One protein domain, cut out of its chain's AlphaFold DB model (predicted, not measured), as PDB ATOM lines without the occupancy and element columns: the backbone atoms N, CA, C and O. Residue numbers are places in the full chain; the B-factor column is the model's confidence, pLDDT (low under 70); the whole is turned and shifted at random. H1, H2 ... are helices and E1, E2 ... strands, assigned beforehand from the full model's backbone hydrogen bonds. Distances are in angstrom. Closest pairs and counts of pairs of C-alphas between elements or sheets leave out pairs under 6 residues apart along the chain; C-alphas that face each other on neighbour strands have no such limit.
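This is residues 110 to 225 of the 694 residues of an uncharacterized protein of Ruminococcus sp (UniProt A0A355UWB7). A small three-stranded parallel sheet stands in the middle, with the long helix H1 covering one face and H4 crossing H1 on the side away from the sheet. The long unnamed stretch 157 to 185 lies largely on the other side of the sheet. The printed part has 116 residues, under half in named elements, in the order E1 H1 E2 H2 E3 H3 H4 H5; the sheet order is E2 E1 E3, and the class is mixed. It is compact, with a radius of gyration of the C-alphas of 13.7 A and spans of 35 by 33 by 25 A.

E1, residues 122 to 125, is the inner strand; N 123 and O 153 of E2, residues 153 to 156, are 2.8 A apart, within hydrogen-bond range, as are N 124 and O 196 of E3, residues 195 to 197, at 2.8 A. H1, residues 133 to 149, is on the sheet at a height of 8.4 A and runs along the strands, at 9 degrees to E2 on the local plane. E1, H1, E2 form a strand-helix-strand unit, two parallel neighbours joined through a helix, with a right-handed crossover. H2, residues 186 to 189, only grazes the sheet. H4, residues 206 to 218, touches H1 about perpendicular, at 78 degrees; their closest C-alphas, of Gly 142 and Glu 212, are 4.6 A apart. H5, residues 221 to 224, only just touches H1, with 3 pairs of C-alphas within 8 A, the closest those of Ile 141 and Trp 221, 6.1 A apart. H3, residues 200 to 204, is near H1. Every O i to N i+4 pair is within range in H1 and H4; H3 has 0 of 1, but 2 of 2 O i to N i+3 pairs, and H2 and H5 are too short for an i+4 pair.

E1 begins at C-alpha 122, (8.836, 26.286, 18.009). H1 is 24.5 A long, H4 18.5 A, E2 10.2 A and E1 9.6 A. H5 ends at C-alpha 224, (-6.042, 23.327, 22.119).

The C-alphas of Asp 168 and Pro 206, the two farthest apart, are 37.7 A apart. The printed part has no cut. The link from E2 to H2 is long, 29 residues. Residues 128 to 130 and 160 to 161 have pLDDT under 70.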
ATOM      1  N   SER A 110      14.159  21.919  10.248       83.62
ATOM      2  CA  SER A 110      14.516  22.982  11.191       83.62
ATOM      3  C   SER A 110      15.212  24.146  10.492       83.62
ATOM      4  O   SER A 110      16.146  23.923   9.723       83.62
ATOM      5  N   TYR A 111      14.840  25.377  10.832       88.19
ATOM      6  CA  TYR A 111      15.464  26.595  10.324       88.19
ATOM      7  C   TYR A 111      15.627  27.652  11.424       88.19
ATOM      8  O   TYR A 111      14.824  27.736  12.355       88.19
ATOM      9  N   SER A 112      16.669  28.479  11.298       90.44
ATOM     10  CA  SER A 112      16.970  29.580  12.218       90.44
ATOM     11  C   SER A 112      16.687  30.922  11.552       90.44
ATOM     12  O   SER A 112      17.493  31.425  10.765       90.44
ATOM     13  N   PHE A 113      15.563  31.542  11.909       87.06
ATOM     14  CA  PHE A 113      15.193  32.862  11.390       87.06
ATOM     15  C   PHE A 113      15.879  34.011  12.139       87.06
ATOM     16  O   PHE A 113      16.067  35.095  11.587       87.06
ATOM     17  N   GLY A 114      16.317  33.784  13.376       87.50
ATOM     18  CA  GLY A 114      17.041  34.786  14.149       87.50
ATOM     19  C   GLY A 114      17.773  34.201  15.350       87.50
ATOM     20  O   GLY A 114      18.237  33.066  15.318       87.50
ATOM     21  N   LYS A 115      17.938  35.012  16.399       90.94
ATOM     22  CA  LYS A 115      18.704  34.654  17.607       90.94
ATOM     23  C   LYS A 115      17.855  34.623  18.883       90.94
ATOM     24  O   LYS A 115      18.392  34.302  19.940       90.94
ATOM     25  N   LYS A 116      16.565  34.980  18.816       92.25
ATOM     26  CA  LYS A 116      15.678  34.981  19.991       92.25
ATOM     27  C   LYS A 116      15.351  33.555  20.438       92.25
ATOM     28  O   LYS A 116      15.473  32.617  19.651       92.25
ATOM     29  N   ASN A 117      14.928  33.414  21.697       93.00
ATOM     30  CA  ASN A 117      14.467  32.153  22.292       93.00
ATOM     31  C   ASN A 117      15.393  30.947  22.005       93.00
ATOM     32  O   ASN A 117      14.944  29.949  21.443       93.00
ATOM     33  N   PRO A 118      16.698  31.034  22.318       93.62
ATOM     34  CA  PRO A 118      17.654  29.973  21.991       93.62
ATOM     35  C   PRO A 118      17.391  28.653  22.733       93.62
ATOM     36  O   PRO A 118      17.885  27.614  22.301       93.62
ATOM     37  N   ASP A 119      16.643  28.717  23.832       93.81
ATOM     38  CA  ASP A 119      16.228  27.639  24.729       93.81
ATOM     39  C   ASP A 119      14.872  27.020  24.358       93.81
ATOM     40  O   ASP A 119      14.557  25.919  24.802       93.81
ATOM     41  N   LYS A 120      14.077  27.694  23.519       94.69
ATOM     42  CA  LYS A 120      12.777  27.194  23.061       94.69
ATOM     43  C   LYS A 120      12.890  26.608  21.661       94.69
ATOM     44  O   LYS A 120      13.692  27.065  20.848       94.69
ATOM     45  N   THR A 121      12.037  25.631  21.368       95.88
ATOM     46  CA  THR A 121      11.855  25.086  20.018       95.88
ATOM     47  C   THR A 121      10.407  25.264  19.596       95.88
ATOM     48  O   THR A 121       9.512  24.700  20.222       95.88
ATOM     49  N   PHE A 122      10.173  26.051  18.549       95.06
ATOM     50  CA  PHE A 122       8.836  26.286  18.009       95.06
ATOM     51  C   PHE A 122       8.513  25.251  16.935       95.06
ATOM     52  O   PHE A 122       9.306  25.052  16.019       95.06
ATOM     53  N   PHE A 123       7.347  24.617  17.025       93.25
ATOM     54  CA  PHE A 123       6.845  23.658  16.047       93.25
ATOM     55  C   PHE A 123       5.688  24.274  15.261       93.25
ATOM     56  O   PHE A 123       4.576  24.428  15.764       93.25
ATOM     57  N   VAL A 124       5.975  24.658  14.023       90.12
ATOM     58  CA  VAL A 124       5.063  25.369  13.133       90.12
ATOM     59  C   VAL A 124       4.171  24.378  12.392       90.12
ATOM     60  O   VAL A 124       4.636  23.542  11.608       90.12
ATOM     61  N   ILE A 125       2.869  24.517  12.619       88.12
ATOM     62  CA  ILE A 125       1.791  23.713  12.050       88.12
ATOM     63  C   ILE A 125       1.159  24.487  10.894       88.12
ATOM     64  O   ILE A 125       0.590  25.555  11.096       88.12
ATOM     65  N   ARG A 126       1.241  23.926   9.684       81.94
ATOM     66  CA  ARG A 126       0.759  24.544   8.437       81.94
ATOM     67  C   ARG A 126      -0.297  23.672   7.763       81.94
ATOM     68  O   ARG A 126       0.068  22.629   7.212       81.94
ATOM     69  N   PRO A 127      -1.584  24.036   7.800       70.00
ATOM     70  CA  PRO A 127      -2.614  23.353   7.027       70.00
ATOM     71  C   PRO A 127      -2.424  23.426   5.507       70.00
ATOM     72  O   PRO A 127      -1.891  24.387   4.956       70.00
ATOM     73  N   LEU A 128      -2.930  22.404   4.817       68.94
ATOM     74  CA  LEU A 128      -2.982  22.349   3.358       68.94
ATOM     75  C   LEU A 128      -3.961  23.388   2.795       68.94
ATOM     76  O   LEU A 128      -5.054  23.556   3.327       68.94
ATOM     77  N   TYR A 129      -3.584  24.013   1.674       66.06
ATOM     78  CA  TYR A 129      -4.322  25.109   1.026       66.06
ATOM     79  C   TYR A 129      -5.829  24.854   0.837       66.06
ATOM     80  O   TYR A 129      -6.629  25.737   1.120       66.06
ATOM     81  N   SER A 130      -6.219  23.663   0.378       68.88
ATOM     82  CA  SER A 130      -7.595  23.326  -0.025       68.88
ATOM     83  C   SER A 130      -8.272  22.325   0.923       68.88
ATOM     84  O   SER A 130      -8.982  21.422   0.471       68.88
ATOM     85  N   MET A 131      -7.938  22.373   2.213       75.94
ATOM     86  CA  MET A 131      -8.460  21.434   3.207       75.94
ATOM     87  C   MET A 131      -9.635  22.053   3.976       75.94
ATOM     88  O   MET A 131      -9.501  23.189   4.429       75.94
ATOM     89  N   PRO A 132     -10.737  21.308   4.201       80.25
ATOM     90  CA  PRO A 132     -11.825  21.759   5.062       80.25
ATOM     91  C   PRO A 132     -11.342  22.124   6.471       80.25
ATOM     92  O   PRO A 132     -10.497  21.429   7.045       80.25
ATOM     93  N   LEU A 133     -11.930  23.172   7.054       85.50
ATOM     94  CA  LEU A 133     -11.513  23.756   8.333       85.50
ATOM     95  C   LEU A 133     -11.383  22.706   9.442       85.50
ATOM     96  O   LEU A 133     -10.388  22.664  10.157       85.50
ATOM     97  N   PHE A 134     -12.364  21.817   9.577       82.25
ATOM     98  CA  PHE A 134     -12.355  20.831  10.653       82.25
ATOM     99  C   PHE A 134     -11.435  19.630  10.403       82.25
ATOM    100  O   PHE A 134     -10.883  19.076  11.355       82.25
ATOM    101  N   SER A 135     -11.171  19.280   9.142       79.38
ATOM    102  CA  SER A 135     -10.108  18.331   8.796       79.38
ATOM    103  C   SER A 135      -8.729  18.928   9.125       79.38
ATOM    104  O   SER A 135      -7.855  18.229   9.642       79.38
ATOM    105  N   MET A 136      -8.555  20.239   8.914       83.50
ATOM    106  CA  MET A 136      -7.385  20.999   9.365       83.50
ATOM    107  C   MET A 136      -7.246  20.983  10.887       83.50
ATOM    108  O   MET A 136      -6.176  20.654  11.400       83.50
ATOM    109  N   VAL A 137      -8.318  21.311  11.606       85.00
ATOM    110  CA  VAL A 137      -8.348  21.338  13.069       85.00
ATOM    111  C   VAL A 137      -7.983  19.964  13.636       85.00
ATOM    112  O   VAL A 137      -7.115  19.879  14.499       85.00
ATOM    113  N   LYS A 138      -8.543  18.873  13.092       81.94
ATOM    114  CA  LYS A 138      -8.194  17.499  13.489       81.94
ATOM    115  C   LYS A 138      -6.701  17.203  13.311       81.94
ATOM    116  O   LYS A 138      -6.075  16.686  14.231       81.94
ATOM    117  N   ARG A 139      -6.111  17.562  12.163       84.50
ATOM    118  CA  ARG A 139      -4.660  17.407  11.946       84.50
ATOM    119  C   ARG A 139      -3.841  18.236  12.935       84.50
ATOM    120  O   ARG A 139      -2.821  17.758  13.419       84.50
ATOM    121  N   CYS A 140      -4.296  19.448  13.245       87.81
ATOM    122  CA  CYS A 140      -3.654  20.325  14.219       87.81
ATOM    123  C   CYS A 140      -3.587  19.668  15.607       87.81
ATOM    124  O   CYS A 140      -2.525  19.684  16.219       87.81
ATOM    125  N   ILE A 141      -4.653  18.992  16.060       87.38
ATOM    126  CA  ILE A 141      -4.645  18.243  17.333       87.38
ATOM    127  C   ILE A 141      -3.500  17.226  17.374       87.38
ATOM    128  O   ILE A 141      -2.711  17.233  18.317       87.38
ATOM    129  N   GLY A 142      -3.398  16.358  16.360       88.19
ATOM    130  CA  GLY A 142      -2.355  15.331  16.312       88.19
ATOM    131  C   GLY A 142      -0.949  15.938  16.264       88.19
ATOM    132  O   GLY A 142      -0.036  15.478  16.945       88.19
ATOM    133  N   LEU A 143      -0.779  17.032  15.521       90.06
ATOM    134  CA  LEU A 143       0.484  17.767  15.445       90.06
ATOM    135  C   LEU A 143       0.859  18.453  16.767       90.06
ATOM    136  O   LEU A 143       2.035  18.467  17.126       90.06
ATOM    137  N   CYS A 144      -0.111  18.955  17.530       91.50
ATOM    138  CA  CYS A 144       0.134  19.454  18.880       91.50
ATOM    139  C   CYS A 144       0.501  18.332  19.852       91.50
ATOM    140  O   CYS A 144       1.412  18.509  20.655       91.50
ATOM    141  N   ALA A 145      -0.149  17.168  19.754       90.69
ATOM    142  CA  ALA A 145       0.210  15.992  20.547       90.69
ATOM    143  C   ALA A 145       1.670  15.581  20.302       90.69
ATOM    144  O   ALA A 145       2.414  15.272  21.233       90.69
ATOM    145  N   TRP A 146       2.101  15.628  19.040       91.06
ATOM    146  CA  TRP A 146       3.489  15.386  18.668       91.06
ATOM    147  C   TRP A 146       4.448  16.443  19.210       91.06
ATOM    148  O   TRP A 146       5.514  16.093  19.719       91.06
ATOM    149  N   ALA A 147       4.084  17.723  19.109       91.75
ATOM    150  CA  ALA A 147       4.875  18.814  19.664       91.75
ATOM    151  C   ALA A 147       5.074  18.624  21.172       91.75
ATOM    152  O   ALA A 147       6.207  18.659  21.643       91.75
ATOM    153  N   GLU A 148       4.002  18.319  21.904       89.88
ATOM    154  CA  GLU A 148       4.054  18.081  23.344       89.88
ATOM    155  C   GLU A 148       4.952  16.889  23.696       89.88
ATOM    156  O   GLU A 148       5.841  17.023  24.533       89.88
ATOM    157  N   LYS A 149       4.796  15.751  23.002       90.50
ATOM    158  CA  LYS A 149       5.645  14.562  23.196       90.50
ATOM    159  C   LYS A 149       7.139  14.880  23.062       90.50
ATOM    160  O   LYS A 149       7.960  14.245  23.718       90.50
ATOM    161  N   ASN A 150       7.490  15.845  22.212       90.50
ATOM    162  CA  ASN A 150       8.869  16.233  21.931       90.50
ATOM    163  C   ASN A 150       9.305  17.527  22.647       90.50
ATOM    164  O   ASN A 150      10.384  18.038  22.350       90.50
ATOM    165  N   ASN A 151       8.513  18.053  23.592       92.56
ATOM    166  CA  ASN A 151       8.767  19.325  24.285       92.56
ATOM    167  C   ASN A 151       8.957  20.526  23.337       92.56
ATOM    168  O   ASN A 151       9.776  21.416  23.581       92.56
ATOM    169  N   TYR A 152       8.205  20.558  22.240       94.50
ATOM    170  CA  TYR A 152       8.140  21.703  21.338       94.50
ATOM    171  C   TYR A 152       6.928  22.582  21.647       94.50
ATOM    172  O   TYR A 152       5.906  22.113  22.140       94.50
ATOM    173  N   ILE A 153       7.031  23.863  21.299       94.81
ATOM    174  CA  ILE A 153       5.965  24.856  21.448       94.81
ATOM    175  C   ILE A 153       5.161  24.900  20.140       94.81
ATOM    176  O   ILE A 153       5.685  25.411  19.145       94.81
ATOM    177  N   PRO A 154       3.926  24.367  20.087       93.56
ATOM    178  CA  PRO A 154       3.138  24.348  18.860       93.56
ATOM    179  C   PRO A 154       2.630  25.747  18.495       93.56
ATOM    180  O   PRO A 154       2.118  26.483  19.343       93.56
ATOM    181  N   VAL A 155       2.729  26.100  17.214       91.94
ATOM    182  CA  VAL A 155       2.234  27.367  16.659       91.94
ATOM    183  C   VAL A 155       1.493  27.090  15.355       91.94
ATOM    184  O   VAL A 155       2.053  26.484  14.444       91.94
ATOM    185  N   ALA A 156       0.238  27.531  15.257       89.50
ATOM    186  CA  ALA A 156      -0.530  27.455  14.020       89.50
ATOM    187  C   ALA A 156      -0.136  28.625  13.119       89.50
ATOM    188  O   ALA A 156      -0.338  29.785  13.479       89.50
ATOM    189  N   ASP A 157       0.402  28.308  11.949       85.94
ATOM    190  CA  ASP A 157       0.702  29.285  10.916       85.94
ATOM    191  C   ASP A 157      -0.358  29.182   9.824       85.94
ATOM    192  O   ASP A 157      -0.414  28.207   9.082       85.94
ATOM    193  N   MET A 158      -1.211  30.196   9.738       84.62
ATOM    194  CA  MET A 158      -2.041  30.492   8.571       84.62
ATOM    195  C   MET A 158      -1.775  31.923   8.082       84.62
ATOM    196  O   MET A 158      -2.608  32.526   7.405       84.62
ATOM    197  N   TYR A 159      -0.614  32.473   8.430       76.56
ATOM    198  CA  TYR A 159      -0.154  33.797   8.034       76.56
ATOM    199  C   TYR A 159       0.811  33.690   6.848       76.56
ATOM    200  O   TYR A 159       0.588  34.300   5.800       76.56
ATOM    201  N   GLY A 160       1.845  32.854   6.985       67.88
ATOM    202  CA  GLY A 160       3.043  32.839   6.150       67.88
ATOM    203  C   GLY A 160       2.868  32.338   4.718       67.88
ATOM    204  O   GLY A 160       3.822  32.414   3.948       67.88
ATOM    205  N   TYR A 161       1.691  31.838   4.339       69.69
ATOM    206  CA  TYR A 161       1.423  31.270   3.015       69.69
ATOM    207  C   TYR A 161      -0.055  31.418   2.602       69.69
ATOM    208  O   TYR A 161      -0.903  31.896   3.366       69.69
ATOM    209  N   LYS A 162      -0.369  31.033   1.357       71.44
ATOM    210  CA  LYS A 162      -1.723  31.111   0.791       71.44
ATOM    211  C   LYS A 162      -2.666  30.135   1.505       71.44
ATOM    212  O   LYS A 162      -2.401  28.936   1.548       71.44
ATOM    213  N   ASN A 163      -3.793  30.624   2.011       76.31
ATOM    214  CA  ASN A 163      -4.883  29.795   2.523       76.31
ATOM    215  C   ASN A 163      -6.238  30.454   2.242       76.31
ATOM    216  O   ASN A 163      -6.310  31.652   1.981       76.31
ATOM    217  N   ILE A 164      -7.290  29.641   2.267       80.56
ATOM    218  CA  ILE A 164      -8.654  30.003   1.859       80.56
ATOM    219  C   ILE A 164      -9.517  30.587   2.987       80.56
ATOM    220  O   ILE A 164     -10.684  30.863   2.754       80.56
ATOM    221  N   TYR A 165      -8.975  30.761   4.197       86.56
ATOM    222  CA  TYR A 165      -9.721  31.224   5.380       86.56
ATOM    223  C   TYR A 165      -9.289  32.621   5.862       86.56
ATOM    224  O   TYR A 165      -9.679  33.069   6.939       86.56
ATOM    225  N   LYS A 166      -8.460  33.317   5.075       79.19
ATOM    226  CA  LYS A 166      -7.986  34.667   5.392       79.19
ATOM    227  C   LYS A 166      -9.112  35.698   5.289       79.19
ATOM    228  O   LYS A 166      -9.924  35.661   4.367       79.19
ATOM    229  N   LYS A 167      -9.116  36.623   6.250       80.31
ATOM    230  CA  LYS A 167      -9.926  37.848   6.249       80.31
ATOM    231  C   LYS A 167      -9.103  39.021   5.714       80.31
ATOM    232  O   LYS A 167      -9.560  39.781   4.873       80.31
ATOM    233  N   ASP A 168      -7.872  39.108   6.184       75.56
ATOM    234  CA  ASP A 168      -6.897  40.165   5.960       75.56
ATOM    235  C   ASP A 168      -5.484  39.545   5.937       75.56
ATOM    236  O   ASP A 168      -5.319  38.320   5.861       75.56
ATOM    237  N   ASP A 169      -4.458  40.396   5.991       71.44
ATOM    238  CA  ASP A 169      -3.054  39.994   6.064       71.44
ATOM    239  C   ASP A 169      -2.636  39.495   7.464       71.44
ATOM    240  O   ASP A 169      -1.453  39.523   7.784       71.44
ATOM    241  N   GLU A 170      -3.547  39.017   8.318       78.81
ATOM    242  CA  GLU A 170      -3.212  38.451   9.631       78.81
ATOM    243  C   GLU A 170      -3.187  36.909   9.636       78.81
ATOM    244  O   GLU A 170      -3.384  36.221   8.623       78.81
ATOM    245  N   ASN A 171      -2.859  36.324  10.792       86.50
ATOM    246  CA  ASN A 171      -2.862  34.877  10.969       86.50
ATOM    247  C   ASN A 171      -4.300  34.352  11.003       86.50
ATOM    248  O   ASN A 171      -4.977  34.447  12.023       86.50
ATOM    249  N   ALA A 172      -4.752  33.729   9.913       88.44
ATOM    250  CA  ALA A 172      -6.146  33.300   9.788       88.44
ATOM    251  C   ALA A 172      -6.613  32.286  10.848       88.44
ATOM    252  O   ALA A 172      -7.813  32.146  11.054       88.44
ATOM    253  N   TRP A 173      -5.703  31.601  11.550       89.81
ATOM    254  CA  TRP A 173      -6.064  30.778  12.709       89.81
ATOM    255  C   TRP A 173      -6.741  31.617  13.802       89.81
ATOM    256  O   TRP A 173      -7.760  31.215  14.367       89.81
ATOM    257  N   GLU A 174      -6.187  32.800  14.064       89.88
ATOM    258  CA  GLU A 174      -6.576  33.680  15.166       89.88
ATOM    259  C   GLU A 174      -7.899  34.408  14.909       89.88
ATOM    260  O   GLU A 174      -8.564  34.822  15.858       89.88
ATOM    261  N   ASN A 175      -8.361  34.432  13.653       90.69
ATOM    262  CA  ASN A 175      -9.714  34.860  13.285       90.69
ATOM    263  C   ASN A 175     -10.805  33.980  13.911       90.69
ATOM    264  O   ASN A 175     -11.945  34.420  14.048       90.69
ATOM    265  N   TYR A 176     -10.468  32.750  14.309       92.75
ATOM    266  CA  TYR A 176     -11.437  31.773  14.804       92.75
ATOM    267  C   TYR A 176     -11.107  31.209  16.179       92.75
ATOM    268  O   TYR A 176     -11.989  30.987  17.012       92.75
ATOM    269  N   PHE A 177      -9.829  30.925  16.401       91.94
ATOM    270  CA  PHE A 177      -9.342  30.183  17.548       91.94
ATOM    271  C   PHE A 177      -8.348  31.029  18.331       91.94
ATOM    272  O   PHE A 177      -7.693  31.918  17.798       91.94
ATOM    273  N   ARG A 178      -8.196  30.740  19.619       92.19
ATOM    274  CA  ARG A 178      -7.092  31.296  20.400       92.19
ATOM    275  C   ARG A 178      -5.759  30.742  19.880       92.19
ATOM    276  O   ARG A 178      -5.735  29.623  19.350       92.19
ATOM    277  N   PRO A 179      -4.646  31.471  20.062       90.88
ATOM    278  CA  PRO A 179      -3.319  30.939  19.784       90.88
ATOM    279  C   PRO A 179      -3.100  29.590  20.477       90.88
ATOM    280  O   PRO A 179      -3.507  29.402  21.628       90.88
ATOM    281  N   LEU A 180      -2.444  28.656  19.780       90.69
ATOM    282  CA  LEU A 180      -2.126  27.330  20.329       90.69
ATOM    283  C   LEU A 180      -1.247  27.422  21.583       90.69
ATOM    284  O   LEU A 180      -1.411  26.635  22.512       90.69
ATOM    285  N   SER A 181      -0.336  28.396  21.596       90.06
ATOM    286  CA  SER A 181       0.557  28.697  22.711       90.06
ATOM    287  C   SER A 181       0.345  30.145  23.148       90.06
ATOM    288  O   SER A 181       0.442  31.064  22.335       90.06
ATOM    289  N   GLU A 182       0.038  30.353  24.428       84.88
ATOM    290  CA  GLU A 182      -0.234  31.688  24.970       84.88
ATOM    291  C   GLU A 182       1.021  32.571  24.945       84.88
ATOM    292  O   GLU A 182       2.135  32.102  25.178       84.88
ATOM    293  N   ASN A 183       0.831  33.868  24.683       84.19
ATOM    294  CA  ASN A 183       1.891  34.884  24.624       84.19
ATOM    295  C   ASN A 183       2.981  34.655  23.560       84.19
ATOM    296  O   ASN A 183       4.035  35.278  23.645       84.19
ATOM    297  N   ILE A 184       2.739  33.806  22.557       86.94
ATOM    298  CA  ILE A 184       3.647  33.607  21.421       86.94
ATOM    299  C   ILE A 184       3.037  34.238  20.173       86.94
ATOM    300  O   ILE A 184       1.933  33.886  19.769       86.94
ATOM    301  N   SER A 185       3.776  35.151  19.538       85.12
ATOM    302  CA  SER A 185       3.371  35.763  18.264       85.12
ATOM    303  C   SER A 185       4.133  35.168  17.083       85.12
ATOM    304  O   SER A 185       5.295  34.773  17.208       85.12
ATOM    305  N   MET A 186       3.532  35.202  15.892       84.62
ATOM    306  CA  MET A 186       4.223  34.817  14.654       84.62
ATOM    307  C   MET A 186       5.499  35.635  14.424       84.62
ATOM    308  O   MET A 186       6.524  35.096  14.017       84.62
ATOM    309  N   LYS A 187       5.485  36.924  14.783       85.19
ATOM    310  CA  LYS A 187       6.669  37.788  14.714       85.19
ATOM    311  C   LYS A 187       7.820  37.275  15.587       85.19
ATOM    312  O   LYS A 187       8.969  37.312  15.156       85.19
ATOM    313  N   GLU A 188       7.524  36.793  16.792       88.69
ATOM    314  CA  GLU A 188       8.525  36.202  17.686       88.69
ATOM    315  C   GLU A 188       9.112  34.910  17.103       88.69
ATOM    316  O   GLU A 188      10.330  34.711  17.134       88.69
ATOM    317  N   VAL A 189       8.270  34.060  16.511       90.19
ATOM    318  CA  VAL A 189       8.696  32.824  15.837       90.19
ATOM    319  C   VAL A 189       9.646  33.152  14.677       90.19
ATOM    320  O   VAL A 189      10.727  32.572  14.591       90.19
ATOM    321  N   CYS A 190       9.325  34.164  13.862       87.19
ATOM    322  CA  CYS A 190      10.155  34.649  12.748       87.19
ATOM    323  C   CYS A 190      11.471  35.338  13.171       87.19
ATOM    324  O   CYS A 190      12.242  35.787  12.322       87.19
ATOM    325  N   GLU A 191      11.743  35.471  14.468       89.50
ATOM    326  CA  GLU A 191      12.994  36.020  15.010       89.50
ATOM    327  C   GLU A 191      13.744  35.006  15.889       89.50
ATOM    328  O   GLU A 191      14.822  35.306  16.421       89.50
ATOM    329  N   SER A 192      13.183  33.804  16.037       92.94
ATOM    330  CA  SER A 192      13.679  32.770  16.936       92.94
ATOM    331  C   SER A 192      14.715  31.856  16.283       92.94
ATOM    332  O   SER A 192      14.796  31.726  15.057       92.94
ATOM    333  N   LYS A 193      15.547  31.251  17.132       92.56
ATOM    334  CA  LYS A 193      16.668  30.405  16.717       92.56
ATOM    335  C   LYS A 193      16.230  29.014  16.260       92.56
ATOM    336  O   LYS A 193      16.728  28.529  15.254       92.56
ATOM    337  N   ASN A 194      15.322  28.368  16.994       92.94
ATOM    338  CA  ASN A 194      14.934  26.984  16.718       92.94
ATOM    339  C   ASN A 194      13.470  26.939  16.263       92.94
ATOM    340  O   ASN A 194      12.552  26.985  17.086       92.94
ATOM    341  N   VAL A 195      13.253  26.867  14.949       91.94
ATOM    342  CA  VAL A 195      11.919  26.745  14.346       91.94
ATOM    343  C   VAL A 195      11.867  25.476  13.513       91.94
ATOM    344  O   VAL A 195      12.698  25.277  12.635       91.94
ATOM    345  N   ILE A 196      10.898  24.611  13.792       89.44
ATOM    346  CA  ILE A 196      10.674  23.346  13.099       89.44
ATOM    347  C   ILE A 196       9.360  23.438  12.336       89.44
ATOM    348  O   ILE A 196       8.333  23.772  12.916       89.44
ATOM    349  N   PHE A 197       9.369  23.088  11.056       84.75
ATOM    350  CA  PHE A 197       8.162  22.911  10.258       84.75
ATOM    351  C   PHE A 197       7.764  21.438  10.240       84.75
ATOM    352  O   PHE A 197       8.602  20.547  10.052       84.75
ATOM    353  N   HIS A 198       6.472  21.177  10.440       80.50
ATOM    354  CA  HIS A 198       5.944  19.816  10.365       80.50
ATOM    355  C   HIS A 198       6.048  19.240   8.940       80.50
ATOM    356  O   HIS A 198       6.028  19.979   7.953       80.50
ATOM    357  N   SER A 199       6.163  17.910   8.852       75.75
ATOM    358  CA  SER A 199       6.164  17.151   7.595       75.75
ATOM    359  C   SER A 199       4.875  16.342   7.485       75.75
ATOM    360  O   SER A 199       4.479  15.691   8.450       75.75
ATOM    361  N   ASP A 200       4.258  16.310   6.302       70.50
ATOM    362  CA  ASP A 200       3.056  15.501   6.050       70.50
ATOM    363  C   ASP A 200       3.317  13.986   6.199       70.50
ATOM    364  O   ASP A 200       2.395  13.223   6.468       70.50
ATOM    365  N   TYR A 201       4.566  13.521   6.107       71.69
ATOM    366  CA  TYR A 201       4.901  12.115   6.383       71.69
ATOM    367  C   TYR A 201       4.833  11.741   7.854       71.69
ATOM    368  O   TYR A 201       4.861  10.560   8.203       71.69
ATOM    369  N   LEU A 202       4.743  12.730   8.739       77.12
ATOM    370  CA  LEU A 202       4.589  12.466  10.156       77.12
ATOM    371  C   LEU A 202       3.301  11.673  10.436       77.12
ATOM    372  O   LEU A 202       3.295  10.835  11.329       77.12
ATOM    373  N   PHE A 203       2.256  11.838   9.616       77.31
ATOM    374  CA  PHE A 203       1.009  11.072   9.724       77.31
ATOM    375  C   PHE A 203       1.170   9.571   9.402       77.31
ATOM    376  O   PHE A 203       0.284   8.781   9.723       77.31
ATOM    377  N   GLU A 204       2.272   9.153   8.782       75.69
ATOM    378  CA  GLU A 204       2.601   7.736   8.562       75.69
ATOM    379  C   GLU A 204       3.479   7.160   9.685       75.69
ATOM    380  O   GLU A 204       3.703   5.953   9.742       75.69
ATOM    381  N   ASN A 205       3.980   8.002  10.595       77.62
ATOM    382  CA  ASN A 205       4.842   7.570  11.685       77.62
ATOM    383  C   ASN A 205       4.014   6.873  12.795       77.62
ATOM    384  O   ASN A 205       3.110   7.496  13.362       77.62
ATOM    385  N   PRO A 206       4.328   5.618  13.173       80.00
ATOM    386  CA  PRO A 206       3.623   4.913  14.247       80.00
ATOM    387  C   PRO A 206       3.665   5.644  15.598       80.00
ATOM    388  O   PRO A 206       2.664   5.686  16.311       80.00
ATOM    389  N   ASP A 207       4.788   6.287  15.925       82.81
ATOM    390  CA  ASP A 207       4.955   7.042  17.169       82.81
ATOM    391  C   ASP A 207       4.079   8.291  17.214       82.81
ATOM    392  O   ASP A 207       3.673   8.722  18.299       82.81
ATOM    393  N   PHE A 208       3.822   8.888  16.049       86.31
ATOM    394  CA  PHE A 208       2.880   9.989  15.913       86.31
ATOM    395  C   PHE A 208       1.457   9.496  16.153       86.31
ATOM    396  O   PHE A 208       0.729  10.102  16.932       86.31
ATOM    397  N   ARG A 209       1.078   8.365  15.543       83.62
ATOM    398  CA  ARG A 209      -0.254   7.770  15.720       83.62
ATOM    399  C   ARG A 209      -0.530   7.392  17.167       83.62
ATOM    400  O   ARG A 209      -1.618   7.671  17.661       83.62
ATOM    401  N   ALA A 210       0.458   6.834  17.862       82.12
ATOM    402  CA  ALA A 210       0.355   6.556  19.290       82.12
ATOM    403  C   ALA A 210       0.133   7.846  20.103       82.12
ATOM    404  O   ALA A 210      -0.807   7.924  20.892       82.12
ATOM    405  N   ALA A 211       0.934   8.889  19.847       85.25
ATOM    406  CA  ALA A 211       0.802  10.179  20.528       85.25
ATOM    407  C   ALA A 211      -0.566  10.838  20.276       85.25
ATOM    408  O   ALA A 211      -1.212  11.300  21.213       85.25
ATOM    409  N   GLU A 212      -1.028  10.844  19.023       85.19
ATOM    410  CA  GLU A 212      -2.343  11.349  18.623       85.19
ATOM    411  C   GLU A 212      -3.464  10.609  19.368       85.19
ATOM    412  O   GLU A 212      -4.342  11.245  19.951       85.19
ATOM    413  N   GLN A 213      -3.422   9.274  19.414       81.69
ATOM    414  CA  GLN A 213      -4.433   8.471  20.105       81.69
ATOM    415  C   GLN A 213      -4.475   8.736  21.614       81.69
ATOM    416  O   GLN A 213      -5.563   8.913  22.170       81.69
ATOM    417  N   ASP A 214      -3.323   8.780  22.281       82.94
ATOM    418  CA  ASP A 214      -3.249   9.031  23.724       82.94
ATOM    419  C   ASP A 214      -3.729  10.442  24.068       82.94
ATOM    420  O   ASP A 214      -4.516  10.645  25.001       82.94
ATOM    421  N   PHE A 215      -3.343  11.418  23.251       85.00
ATOM    422  CA  PHE A 215      -3.785  12.794  23.399       85.00
ATOM    423  C   PHE A 215      -5.303  12.930  23.211       85.00
ATOM    424  O   PHE A 215      -5.984  13.548  24.035       85.00
ATOM    425  N   MET A 216      -5.868  12.266  22.200       80.81
ATOM    426  CA  MET A 216      -7.314  12.219  21.960       80.81
ATOM    427  C   MET A 216      -8.083  11.574  23.121       80.81
ATOM    428  O   MET A 216      -9.117  12.103  23.541       80.81
ATOM    429  N   LYS A 217      -7.568  10.471  23.686       78.81
ATOM    430  CA  LYS A 217      -8.150   9.799  24.865       78.81
ATOM    431  C   LYS A 217      -8.125  10.683  26.108       78.81
ATOM    432  O   LYS A 217      -9.092  10.673  26.866       78.81
ATOM    433  N   SER A 218      -7.059  11.463  26.294       83.19
ATOM    434  CA  SER A 218      -6.897  12.345  27.457       83.19
ATOM    435  C   SER A 218      -7.918  13.490  27.511       83.19
ATOM    436  O   SER A 218      -8.134  14.068  28.570       83.19
ATOM    437  N   GLY A 219      -8.545  13.842  26.382       80.56
ATOM    438  CA  GLY A 219      -9.483  14.967  26.293       80.56
ATOM    439  C   GLY A 219      -8.825  16.352  26.225       80.56
ATOM    440  O   GLY A 219      -9.521  17.326  25.944       80.56
ATOM    441  N   ARG A 220      -7.498  16.440  26.398       83.25
ATOM    442  CA  ARG A 220      -6.712  17.692  26.412       83.25
ATOM    443  C   ARG A 220      -6.738  18.469  25.099       83.25
ATOM    444  O   ARG A 220      -6.457  19.658  25.062       83.25
ATOM    445  N   TRP A 221      -7.149  17.837  24.005       84.56
ATOM    446  CA  TRP A 221      -7.392  18.521  22.733       84.56
ATOM    447  C   TRP A 221      -8.438  19.643  22.830       84.56
ATOM    448  O   TRP A 221      -8.406  20.570  22.020       84.56
ATOM    449  N   LYS A 222      -9.325  19.610  23.834       81.62
ATOM    450  CA  LYS A 222     -10.272  20.700  24.120       81.62
ATOM    451  C   LYS A 222      -9.576  21.990  24.554       81.62
ATOM    452  O   LYS A 222     -10.073  23.072  24.257       81.62
ATOM    453  N   ASP A 223      -8.417  21.874  25.194       79.62
ATOM    454  CA  ASP A 223      -7.604  23.018  25.618       79.62
ATOM    455  C   ASP A 223      -6.856  23.649  24.434       79.62
ATOM    456  O   ASP A 223      -6.464  24.816  24.477       79.62
ATOM    457  N   ILE A 224      -6.708  22.891  23.347       77.88
ATOM    458  CA  ILE A 224      -6.042  23.327  22.119       77.88
ATOM    459  C   ILE A 224      -7.020  24.056  21.200       77.88
ATOM    460  O   ILE A 224      -6.733  25.155  20.730       77.88
ATOM    461  N   ILE A 225      -8.196  23.478  20.954       81.25
ATOM    462  CA  ILE A 225      -9.175  24.056  20.027       81.25
ATOM    463  C   ILE A 225     -10.159  24.922  20.805       81.25
ATOM    464  O   ILE A 225     -11.324  24.573  21.010       81.25
TER     465      ILE A 225